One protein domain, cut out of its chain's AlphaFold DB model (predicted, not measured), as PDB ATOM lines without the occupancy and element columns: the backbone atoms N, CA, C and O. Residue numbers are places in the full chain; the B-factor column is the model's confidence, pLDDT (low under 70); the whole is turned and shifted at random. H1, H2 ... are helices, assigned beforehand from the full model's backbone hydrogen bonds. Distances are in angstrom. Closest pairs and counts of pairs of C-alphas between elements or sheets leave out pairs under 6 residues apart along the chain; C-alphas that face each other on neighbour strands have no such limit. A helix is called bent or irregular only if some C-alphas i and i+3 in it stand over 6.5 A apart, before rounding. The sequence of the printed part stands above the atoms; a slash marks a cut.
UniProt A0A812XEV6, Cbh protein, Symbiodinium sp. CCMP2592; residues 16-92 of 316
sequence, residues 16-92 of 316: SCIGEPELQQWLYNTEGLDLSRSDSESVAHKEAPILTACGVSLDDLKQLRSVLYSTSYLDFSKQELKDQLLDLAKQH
ATOM      1  N   SER A  16     -15.021 -32.870 -30.138       60.62
ATOM      2  CA  SER A  16     -15.568 -34.101 -29.534       60.62
ATOM      3  C   SER A  16     -14.625 -35.325 -29.526       60.62
ATOM      4  O   SER A  16     -15.077 -36.462 -29.623       60.62
ATOM      5  N   CYS A  17     -13.317 -35.105 -29.462       71.62
ATOM      6  CA  CYS A  17     -12.260 -36.092 -29.485       71.62
ATOM      7  C   CYS A  17     -11.991 -36.576 -28.063       71.62
ATOM      8  O   CYS A  17     -11.733 -35.776 -27.163       71.62
ATOM      9  N   ILE A  18     -12.004 -37.890 -27.874       87.81
ATOM     10  CA  ILE A  18     -11.636 -38.501 -26.604       87.81
ATOM     11  C   ILE A  18     -10.110 -38.469 -26.419       87.81
ATOM     12  O   ILE A  18      -9.354 -39.049 -27.199       87.81
ATOM     13  N   GLY A  19      -9.639 -37.766 -25.387       90.81
ATOM     14  CA  GLY A  19      -8.211 -37.715 -25.069       90.81
ATOM     15  C   GLY A  19      -7.711 -39.028 -24.460       90.81
ATOM     16  O   GLY A  19      -8.431 -39.668 -23.697       90.81
ATOM     17  N   GLU A  20      -6.456 -39.408 -24.727       95.88
ATOM     18  CA  GLU A  20      -5.840 -40.612 -24.137       95.88
ATOM     19  C   GLU A  20      -5.929 -40.636 -22.592       95.88
ATOM     20  O   GLU A  20      -6.421 -41.634 -22.060       95.88
ATOM     21  N   PRO A  21      -5.585 -39.559 -21.848       96.25
ATOM     22  CA  PRO A  21      -5.686 -39.574 -20.384       96.25
ATOM     23  C   PRO A  21      -7.126 -39.710 -19.876       96.25
ATOM     24  O   PRO A  21      -7.381 -40.370 -18.869       96.25
ATOM     25  N   GLU A  22      -8.076 -39.089 -20.578       96.06
ATOM     26  CA  GLU A  22      -9.498 -39.148 -20.238       96.06
ATOM     27  C   GLU A  22     -10.050 -40.567 -20.445       96.06
ATOM     28  O   GLU A  22     -10.697 -41.119 -19.551       96.06
ATOM     29  N   LEU A  23      -9.736 -41.188 -21.589       97.50
ATOM     30  CA  LEU A  23     -10.107 -42.572 -21.870       97.50
ATOM     31  C   LEU A  23      -9.479 -43.525 -20.849       97.50
ATOM     32  O   LEU A  23     -10.192 -44.345 -20.274       97.50
ATOM     33  N   GLN A  24      -8.179 -43.393 -20.565       98.06
ATOM     34  CA  GLN A  24      -7.480 -44.215 -19.573       98.06
ATOM     35  C   GLN A  24      -8.158 -44.142 -18.201       98.06
ATOM     36  O   GLN A  24      -8.396 -45.176 -17.566       98.06
ATOM     37  N   GLN A  25      -8.466 -42.926 -17.735       97.75
ATOM     38  CA  GLN A  25      -9.098 -42.709 -16.438       97.75
ATOM     39  C   GLN A  25     -10.466 -43.387 -16.369       97.75
ATOM     40  O   GLN A  25     -10.789 -44.021 -15.362       97.75
ATOM     41  N   TRP A  26     -11.265 -43.271 -17.428       97.75
ATOM     42  CA  TRP A  26     -12.573 -43.907 -17.468       97.75
ATOM     43  C   TRP A  26     -12.475 -45.434 -17.568       97.75
ATOM     44  O   TRP A  26     -13.149 -46.123 -16.809       97.75
ATOM     45  N   LEU A  27     -11.597 -45.978 -18.415       97.75
ATOM     46  CA  LEU A  27     -11.376 -47.424 -18.556       97.75
ATOM     47  C   LEU A  27     -10.961 -48.094 -17.236       97.75
ATOM     48  O   LEU A  27     -11.376 -49.220 -16.962       97.75
ATOM     49  N   TYR A  28     -10.169 -47.398 -16.417       97.06
ATOM     50  CA  TYR A  28      -9.757 -47.842 -15.082       97.06
ATOM     51  C   TYR A  28     -10.891 -47.790 -14.041       97.06
ATOM     52  O   TYR A  28     -10.865 -48.519 -13.053       97.06
ATOM     53  N   ASN A  29     -11.887 -46.921 -14.225       95.88
ATOM     54  CA  ASN A  29     -12.974 -46.733 -13.268       95.88
ATOM     55  C   ASN A  29     -13.952 -47.929 -13.282       95.88
ATOM     56  O   ASN A  29     -14.215 -48.527 -14.327       95.88
ATOM     57  N   THR A  30     -14.555 -48.234 -12.131       92.94
ATOM     58  CA  THR A  30     -15.627 -49.234 -11.982       92.94
ATOM     59  C   THR A  30     -16.889 -48.880 -12.780       92.94
ATOM     60  O   THR A  30     -17.626 -49.767 -13.217       92.94
ATOM     61  N   GLU A  31     -17.127 -47.589 -13.020       90.50
ATOM     62  CA  GLU A  31     -18.173 -47.080 -13.914       90.50
ATOM     63  C   GLU A  31     -17.798 -47.159 -15.405       90.50
ATOM     64  O   GLU A  31     -18.662 -46.965 -16.261       90.50
ATOM     65  N   GLY A  32     -16.537 -47.458 -15.729       93.81
ATOM     66  CA  GLY A  32     -16.070 -47.760 -17.080       93.81
ATOM     67  C   GLY A  32     -15.926 -49.261 -17.294       93.81
ATOM     68  O   GLY A  32     -16.916 -49.997 -17.219       93.81
ATOM     69  N   LEU A  33     -14.706 -49.722 -17.575       95.50
ATOM     70  CA  LEU A  33     -14.422 -51.136 -17.849       95.50
ATOM     71  C   LEU A  33     -13.708 -51.869 -16.708       95.50
ATOM     72  O   LEU A  33     -13.516 -53.082 -16.820       95.50
ATOM     73  N   ASP A  34     -13.370 -51.177 -15.612       96.06
ATOM     74  CA  ASP A  34     -12.722 -51.783 -14.440       96.06
ATOM     75  C   ASP A  34     -11.459 -52.574 -14.853       96.06
ATOM     76  O   ASP A  34     -11.281 -53.755 -14.536       96.06
ATOM     77  N   LEU A  35     -10.641 -51.950 -15.710       96.94
ATOM     78  CA  LEU A  35      -9.357 -52.490 -16.159       96.94
ATOM     79  C   LEU A  35      -8.266 -52.227 -15.119       96.94
ATOM     80  O   LEU A  35      -8.347 -51.281 -14.336       96.94
ATOM     81  N   SER A  36      -7.199 -53.031 -15.141       97.50
ATOM     82  CA  SER A  36      -5.993 -52.685 -14.385       97.50
ATOM     83  C   SER A  36      -5.406 -51.372 -14.916       97.50
ATOM     84  O   SER A  36      -5.635 -51.007 -16.068       97.50
ATOM     85  N   ARG A  37      -4.616 -50.657 -14.106       96.62
ATOM     86  CA  ARG A  37      -3.979 -49.406 -14.555       96.62
ATOM     87  C   ARG A  37      -3.087 -49.612 -15.789       96.62
ATOM     88  O   ARG A  37      -3.055 -48.746 -16.652       96.62
ATOM     89  N   SER A  38      -2.389 -50.747 -15.865       97.69
ATOM     90  CA  SER A  38      -1.531 -51.080 -17.009       97.69
ATOM     91  C   SER A  38      -2.356 -51.377 -18.261       97.69
ATOM     92  O   SER A  38      -2.011 -50.918 -19.347       97.69
ATOM     93  N   ASP A  39      -3.453 -52.125 -18.119       97.75
ATOM     94  CA  ASP A  39      -4.322 -52.447 -19.254       97.75
ATOM     95  C   ASP A  39      -5.072 -51.204 -19.735       97.75
ATOM     96  O   ASP A  39      -5.190 -50.990 -20.936       97.75
ATOM     97  N   SER A  40      -5.549 -50.353 -18.819       97.75
ATOM     98  CA  SER A  40      -6.238 -49.116 -19.188       97.75
ATOM     99  C   SER A  40      -5.317 -48.150 -19.928       97.75
ATOM    100  O   SER A  40      -5.768 -47.517 -20.876       97.75
ATOM    101  N   GLU A  41      -4.041 -48.063 -19.543       98.25
ATOM    102  CA  GLU A  41      -3.022 -47.279 -20.251       98.25
ATOM    103  C   GLU A  41      -2.770 -47.837 -21.652       98.25
ATOM    104  O   GLU A  41      -2.876 -47.108 -22.637       98.25
ATOM    105  N   SER A  42      -2.520 -49.146 -21.760       98.12
ATOM    106  CA  SER A  42      -2.259 -49.797 -23.046       98.12
ATOM    107  C   SER A  42      -3.443 -49.681 -24.011       98.12
ATOM    108  O   SER A  42      -3.256 -49.345 -25.184       98.12
ATOM    109  N   VAL A  43      -4.666 -49.915 -23.524       97.88
ATOM    110  CA  VAL A  43      -5.889 -49.786 -24.323       97.88
ATOM    111  C   VAL A  43      -6.129 -48.329 -24.701       97.88
ATOM    112  O   VAL A  43      -6.413 -48.060 -25.863       97.88
ATOM    113  N   ALA A  44      -5.984 -47.377 -23.775       98.00
ATOM    114  CA  ALA A  44      -6.192 -45.966 -24.090       98.00
ATOM    115  C   ALA A  44      -5.206 -45.463 -25.148       98.00
ATOM    116  O   ALA A  44      -5.634 -44.826 -26.109       98.00
ATOM    117  N   HIS A  45      -3.925 -45.811 -25.021       97.81
ATOM    118  CA  HIS A  45      -2.895 -45.437 -25.987       97.81
ATOM    119  C   HIS A  45      -3.199 -45.960 -27.397       97.81
ATOM    120  O   HIS A  45      -3.045 -45.252 -28.391       97.81
ATOM    121  N   LYS A  46      -3.686 -47.203 -27.485       96.88
ATOM    122  CA  LYS A  46      -4.062 -47.830 -28.756       96.88
ATOM    123  C   LYS A  46      -5.352 -47.251 -29.344       96.88
ATOM    124  O   LYS A  46      -5.429 -47.014 -30.546       96.88
ATOM    125  N   GLU A  47      -6.380 -47.078 -28.521       97.25
ATOM    126  CA  GLU A  47      -7.755 -46.882 -28.989       97.25
ATOM    127  C   GLU A  47      -8.176 -45.409 -29.046       97.25
ATOM    128  O   GLU A  47      -8.992 -45.056 -29.895       97.25
ATOM    129  N   ALA A  48      -7.608 -44.524 -28.218       96.62
ATOM    130  CA  ALA A  48      -7.929 -43.092 -28.238       96.62
ATOM    131  C   ALA A  48      -7.763 -42.430 -29.622       96.62
ATOM    132  O   ALA A  48      -8.697 -41.738 -30.047       96.62
ATOM    133  N   PRO A  49      -6.653 -42.629 -30.372       95.00
ATOM    134  CA  PRO A  49      -6.525 -42.037 -31.705       95.00
ATOM    135  C   PRO A  49      -7.557 -42.591 -32.697       95.00
ATOM    136  O   PRO A  49      -8.074 -41.837 -33.520       95.00
ATOM    137  N   ILE A  50      -7.908 -43.877 -32.591       96.19
ATOM    138  CA  ILE A  50      -8.900 -44.522 -33.464       96.19
ATOM    139  C   ILE A  50     -10.297 -43.977 -33.164       96.19
ATOM    140  O   ILE A  50     -10.990 -43.539 -34.077       96.19
ATOM    141  N   LEU A  51     -10.697 -43.951 -31.892       95.88
ATOM    142  CA  LEU A  51     -11.988 -43.415 -31.452       95.88
ATOM    143  C   LEU A  51     -12.134 -41.939 -31.835       95.88
ATOM    144  O   LEU A  51     -13.175 -41.534 -32.348       95.88
ATOM    145  N   THR A  52     -11.059 -41.160 -31.690       93.25
ATOM    146  CA  THR A  52     -11.002 -39.768 -32.153       93.25
ATOM    147  C   THR A  52     -11.218 -39.658 -33.663       93.25
ATOM    148  O   THR A  52     -12.026 -38.843 -34.101       93.25
ATOM    149  N   ALA A  53     -10.555 -40.492 -34.470       92.56
ATOM    150  CA  ALA A  53     -10.745 -40.509 -35.923       92.56
ATOM    151  C   ALA A  53     -12.159 -40.971 -36.337       92.56
ATOM    152  O   ALA A  53     -12.679 -40.533 -37.365       92.56
ATOM    153  N   CYS A  54     -12.794 -41.813 -35.517       93.44
ATOM    154  CA  CYS A  54     -14.196 -42.199 -35.669       93.44
ATOM    155  C   CYS A  54     -15.161 -41.072 -35.262       93.44
ATOM    156  O   CYS A  54     -16.323 -41.106 -35.643       93.44
ATOM    157  N   GLY A  55     -14.707 -40.063 -34.513       92.00
ATOM    158  CA  GLY A  55     -15.569 -39.029 -33.939       92.00
ATOM    159  C   GLY A  55     -16.355 -39.492 -32.710       92.00
ATOM    160  O   GLY A  55     -17.372 -38.884 -32.390       92.00
ATOM    161  N   VAL A  56     -15.897 -40.555 -32.042       93.88
ATOM    162  CA  VAL A  56     -16.506 -41.110 -30.828       93.88
ATOM    163  C   VAL A  56     -16.028 -40.327 -29.608       93.88
ATOM    164  O   VAL A  56     -14.824 -40.201 -29.362       93.88
ATOM    165  N   SER A  57     -16.977 -39.844 -28.814       93.94
ATOM    166  CA  SER A  57     -16.730 -39.158 -27.549       93.94
ATOM    167  C   SER A  57     -16.792 -40.114 -26.352       93.94
ATOM    168  O   SER A  57     -17.303 -41.235 -26.431       93.94
ATOM    169  N   LEU A  58     -16.315 -39.658 -25.189       95.12
ATOM    170  CA  LEU A  58     -16.483 -40.413 -23.946       95.12
ATOM    171  C   LEU A  58     -17.964 -40.591 -23.568       95.12
ATOM    172  O   LEU A  58     -18.328 -41.587 -22.940       95.12
ATOM    173  N   ASP A  59     -18.816 -39.631 -23.926       95.19
ATOM    174  CA  ASP A  59     -20.247 -39.708 -23.643       95.19
ATOM    175  C   ASP A  59     -20.918 -40.821 -24.458       95.19
ATOM    176  O   ASP A  59     -21.659 -41.623 -23.893       95.19
ATOM    177  N   ASP A  60     -20.543 -40.975 -25.732       95.50
ATOM    178  CA  ASP A  60     -21.021 -42.074 -26.581       95.50
ATOM    179  C   ASP A  60     -20.679 -43.443 -25.965       95.50
ATOM    180  O   ASP A  60     -21.535 -44.326 -25.865       95.50
ATOM    181  N   LEU A  61     -19.448 -43.607 -25.453       97.19
ATOM    182  CA  LEU A  61     -19.022 -44.834 -24.765       97.19
ATOM    183  C   LEU A  61     -19.849 -45.110 -23.502       97.19
ATOM    184  O   LEU A  61     -20.233 -46.255 -23.244       97.19
ATOM    185  N   LYS A  62     -20.130 -44.073 -22.705       96.94
ATOM    186  CA  LYS A  62     -20.937 -44.188 -21.482       96.94
ATOM    187  C   LYS A  62     -22.381 -44.566 -21.799       96.94
ATOM    188  O   LYS A  62     -22.920 -45.471 -21.155       96.94
ATOM    189  N   GLN A  63     -22.989 -43.915 -22.790       97.19
ATOM    190  CA  GLN A  63     -24.355 -44.204 -23.216       97.19
ATOM    191  C   GLN A  63     -24.468 -45.635 -23.754       97.19
ATOM    192  O   GLN A  63     -25.322 -46.394 -23.287       97.19
ATOM    193  N   LEU A  64     -23.561 -46.057 -24.639       97.88
ATOM    194  CA  LEU A  64     -23.559 -47.418 -25.175       97.88
ATOM    195  C   LEU A  64     -23.350 -48.464 -24.073       97.88
ATOM    196  O   LEU A  64     -24.119 -49.424 -23.974       97.88
ATOM    197  N   ARG A  65     -22.386 -48.248 -23.166       97.69
ATOM    198  CA  ARG A  65     -22.175 -49.118 -21.997       97.69
ATOM    199  C   ARG A  65     -23.444 -49.273 -21.162       97.69
ATOM    200  O   ARG A  65     -23.729 -50.380 -20.709       97.69
ATOM    201  N   SER A  66     -24.192 -48.190 -20.940       97.19
ATOM    202  CA  SER A  66     -25.408 -48.218 -20.117       97.19
ATOM    203  C   SER A  66     -26.468 -49.180 -20.667       97.19
ATOM    204  O   SER A  66     -27.162 -49.839 -19.893       97.19
ATOM    205  N   VAL A  67     -26.545 -49.323 -21.993       97.94
ATOM    206  CA  VAL A  67     -27.462 -50.251 -22.660       97.94
ATOM    207  C   VAL A  67     -26.898 -51.670 -22.665       97.94
ATOM    208  O   VAL A  67     -27.619 -52.610 -22.327       97.94
ATOM    209  N   LEU A  68     -25.609 -51.834 -22.984       97.81
ATOM    210  CA  LEU A  68     -24.965 -53.148 -23.043       97.81
ATOM    211  C   LEU A  68     -24.941 -53.851 -21.677       97.81
ATOM    212  O   LEU A  68     -25.251 -55.035 -21.598       97.81
ATOM    213  N   TYR A  69     -24.621 -53.132 -20.598       96.75
ATOM    214  CA  TYR A  69     -24.459 -53.702 -19.250       96.75
ATOM    215  C   TYR A  69     -25.755 -53.787 -18.432       96.75
ATOM    216  O   TYR A  69     -25.765 -54.311 -17.321       96.75
ATOM    217  N   SER A  70     -26.855 -53.227 -18.932       96.25
ATOM    218  CA  SER A  70     -28.120 -53.216 -18.201       96.25
ATOM    219  C   SER A  70     -28.757 -54.603 -18.173       96.25
ATOM    220  O   SER A  70     -29.025 -55.196 -19.222       96.25
ATOM    221  N   THR A  71     -29.116 -55.069 -16.976       94.38
ATOM    222  CA  THR A  71     -29.848 -56.330 -16.757       94.38
ATOM    223  C   THR A  71     -31.237 -56.337 -17.402       94.38
ATOM    224  O   THR A  71     -31.795 -57.401 -17.671       94.38
ATOM    225  N   SER A  72     -31.802 -55.149 -17.647       93.62
ATOM    226  CA  SER A  72     -33.098 -54.967 -18.314       93.62
ATOM    227  C   SER A  72     -32.996 -55.013 -19.841       93.62
ATOM    228  O   SER A  72     -34.020 -55.127 -20.509       93.62
ATOM    229  N   TYR A  73     -31.783 -54.913 -20.392       94.62
ATOM    230  CA  TYR A  73     -31.527 -54.916 -21.830       94.62
ATOM    231  C   TYR A  73     -30.590 -56.076 -22.184       94.62
ATOM    232  O   TYR A  73     -30.953 -57.233 -21.965       94.62
ATOM    233  N   LEU A  74     -29.408 -55.796 -22.737       96.56
ATOM    234  CA  LEU A  74     -28.556 -56.835 -23.305       96.56
ATOM    235  C   LEU A  74     -27.782 -57.646 -22.256       96.56
ATOM    236  O   LEU A  74     -27.326 -58.739 -22.591       96.56
ATOM    237  N   ASP A  75     -27.666 -57.157 -21.016       96.69
ATOM    238  CA  ASP A  75     -27.102 -57.896 -19.879       96.69
ATOM    239  C   ASP A  75     -25.731 -58.522 -20.199       96.69
ATOM    240  O   ASP A  75     -25.510 -59.732 -20.092       96.69
ATOM    241  N   PHE A  76     -24.818 -57.699 -20.719       97.25
ATOM    242  CA  PHE A  76     -23.442 -58.102 -20.982       97.25
ATOM    243  C   PHE A  76     -22.725 -58.408 -19.670       97.25
ATOM    244  O   PHE A  76     -22.779 -57.644 -18.710       97.25
ATOM    245  N   SER A  77     -21.963 -59.496 -19.659       96.06
ATOM    246  CA  SER A  77     -20.931 -59.705 -18.652       96.06
ATOM    247  C   SER A  77     -19.837 -58.638 -18.773       96.06
ATOM    248  O   SER A  77     -19.638 -58.024 -19.825       96.06
ATOM    249  N   LYS A  78     -19.051 -58.452 -17.703       93.56
ATOM    250  CA  LYS A  78     -17.871 -57.574 -17.751       93.56
ATOM    251  C   LYS A  78     -16.893 -57.969 -18.863       93.56
ATOM    252  O   LYS A  78     -16.262 -57.088 -19.430       93.56
ATOM    253  N   GLN A  79     -16.758 -59.264 -19.158       95.19
ATOM    254  CA  GLN A  79     -15.861 -59.730 -20.215       95.19
ATOM    255  C   GLN A  79     -16.393 -59.347 -21.599       95.19
ATOM    256  O   GLN A  79     -15.677 -58.710 -22.359       95.19
ATOM    257  N   GLU A  80     -17.671 -59.609 -21.884       96.44
ATOM    258  CA  GLU A  80     -18.278 -59.216 -23.165       96.44
ATOM    259  C   GLU A  80     -18.219 -57.698 -23.394       96.44
ATOM    260  O   GLU A  80     -18.011 -57.257 -24.521       96.44
ATOM    261  N   LEU A  81     -18.373 -56.885 -22.340       96.00
ATOM    262  CA  LEU A  81     -18.185 -55.435 -22.450       96.00
ATOM    263  C   LEU A  81     -16.766 -55.067 -22.886       96.00
ATOM    264  O   LEU A  81     -16.608 -54.209 -23.751       96.00
ATOM    265  N   LYS A  82     -15.748 -55.688 -22.277       95.25
ATOM    266  CA  LYS A  82     -14.340 -55.448 -22.623       95.25
ATOM    267  C   LYS A  82     -14.054 -55.831 -24.069       95.25
ATOM    268  O   LYS A  82     -13.325 -55.111 -24.742       95.25
ATOM    269  N   ASP A  83     -14.668 -56.915 -24.529       94.81
ATOM    270  CA  ASP A  83     -14.433 -57.461 -25.861       94.81
ATOM    271  C   ASP A  83     -15.157 -56.680 -26.967       94.81
ATOM    272  O   ASP A  83     -14.684 -56.674 -28.096       94.81
ATOM    273  N   GLN A  84     -16.298 -56.037 -26.680       96.12
ATOM    274  CA  GLN A  84     -17.164 -55.496 -27.741       96.12
ATOM    275  C   GLN A  84     -17.425 -53.991 -27.682       96.12
ATOM    276  O   GLN A  84     -17.732 -53.402 -28.715       96.12
ATOM    277  N   LEU A  85     -17.345 -53.344 -26.511       97.62
ATOM    278  CA  LEU A  85     -17.834 -51.966 -26.359       97.62
ATOM    279  C   LEU A  85     -17.149 -50.987 -27.318       97.62
ATOM    280  O   LEU A  85     -17.824 -50.175 -27.949       97.62
ATOM    281  N   LEU A  86     -15.819 -51.060 -27.423       97.44
ATOM    282  CA  LEU A  86     -15.058 -50.135 -28.260       97.44
ATOM    283  C   LEU A  86     -15.321 -50.376 -29.746       97.44
ATOM    284  O   LEU A  86     -15.428 -49.416 -30.502       97.44
ATOM    285  N   ASP A  87     -15.468 -51.630 -30.165       96.31
ATOM    286  CA  ASP A  87     -15.715 -51.953 -31.569       96.31
ATOM    287  C   ASP A  87     -17.131 -51.558 -31.987       96.31
ATOM    288  O   ASP A  87     -17.303 -50.924 -33.024       96.31
ATOM    289  N   LEU A  88     -18.135 -51.796 -31.140       96.88
ATOM    290  CA  LEU A  88     -19.496 -51.303 -31.373       96.88
ATOM    291  C   LEU A  88     -19.548 -49.768 -31.417       96.88
ATOM    292  O   LEU A  88     -20.253 -49.202 -32.251       96.88
ATOM    293  N   ALA A  89     -18.774 -49.077 -30.577       97.00
ATOM    294  CA  ALA A  89     -18.699 -47.619 -30.619       97.00
ATOM    295  C   ALA A  89     -18.079 -47.106 -31.930       97.00
ATOM    296  O   ALA A  89     -18.604 -46.172 -32.529       97.00
ATOM    297  N   LYS A  90     -17.020 -47.756 -32.434       96.50
ATOM    298  CA  LYS A  90     -16.408 -47.440 -33.741       96.50
ATOM    299  C   LYS A  90     -17.329 -47.731 -34.932       96.50
ATOM    300  O   LYS A  90     -17.062 -47.243 -36.027       96.50
ATOM    301  N   GLN A  91     -18.382 -48.525 -34.736       94.94
ATOM    302  CA  GLN A  91     -19.447 -48.762 -35.719       94.94
ATOM    303  C   GLN A  91     -20.644 -47.806 -35.556       94.94
ATOM    304  O   GLN A  91     -21.633 -47.943 -36.274       94.94
ATOM    305  N   HIS A  92     -20.572 -46.842 -34.627       93.50
ATOM    306  CA  HIS A  92     -21.634 -45.866 -34.338       93.50
ATOM    307  C   HIS A  92     -22.987 -46.504 -34.009       93.50
ATOM    308  O   HIS A  92     -24.038 -46.049 -34.470       93.50
TER     309      HIS A  92
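Overview. This is residues 16 to 92 of the 316 residues of the protein "Cbh protein" of Symbiodinium sp. CCMP2592 (UniProt A0A812XEV6). Two steeply crossed helix pairs, H1 on H2 and H3 on H4, stand beside each other in one compact body, with H1 and H3 making one loose layer and H2 and H4 the other. H2 and H4 run the same way and draw together toward their last residues, while the link from H3 to H4 makes a loop at one end of the longest axis. The printed part has 77 residues with four named helices, H1, H2, H3 and H4 in that order, and no named strand; its class is all helix. It is compact, with a radius of gyration of the C-alphas of 11.5 A and spans of 32 by 26 by 16 A.

Arrangement. H1, residues 20 to 28, touches H2, residues 37 to 54, at a steep tilt of 53 degrees, opposite ways; their closest C-alphas are those of Gln 24 and Ala 44, 5.0 A apart. H3, residues 58 to 68, is close to H1 but not clearly touching, with the C-alphas of Leu 23 and Leu 58 7.0 A apart. H1 and H3 run the same way at a shallow tilt of 26 degrees. H2 and H3 are apart, though they follow each other in the chain. H4, residues 78 to 90, touches H3 at a steep tilt of 51 degrees, opposite ways; the closest C-alphas are those of Leu 61 and Ala 89, 6.5 A apart. H2 and H4 only just touch, with 3 pairs of C-alphas within 8 A, and only at their ends: residues 51 to 54 of H2 and 89 to 90 of H4. Their closest C-alphas are those of Cys 54 and Lys 90, 6.0 A apart, and they run the same way at a shallow tilt of 24 degrees. H1 and H4 are apart. In H1 and H3 every O i to N i+4 pair is within hydrogen-bond range; in H2 it is 12 of 14 and in H4 7 of 9.

Along the chain. H1 begins at C-alpha 20, (-5.840, -40.612, -24.137), and is 12.2 A long from first to last C-alpha. H2 is 24.5 A long and has a kink of 41 degrees near residue 46; it is only just irregular, with C-alphas 46 and 49 7.0 A apart. H3 is 15.3 A long and begins at C-alpha 58, (-16.483, -40.413, -23.946). H4 is 19.0 A long and irregular, with C-alphas 83 and 86 7.7 A apart; it ends at C-alpha 90, (-16.408, -47.440, -33.741).

Size, cuts and confidence. The two C-alphas farthest apart are those of His 45 and Ser 72, 32.6 A. The printed part, residues 16 to 92, has no cut. The link from H2 to H3 is tight, and those from H1 to H2 and from H3 to H4 are short. The mean pLDDT of the printed part is 95.1, and residue 16 alone is under 70.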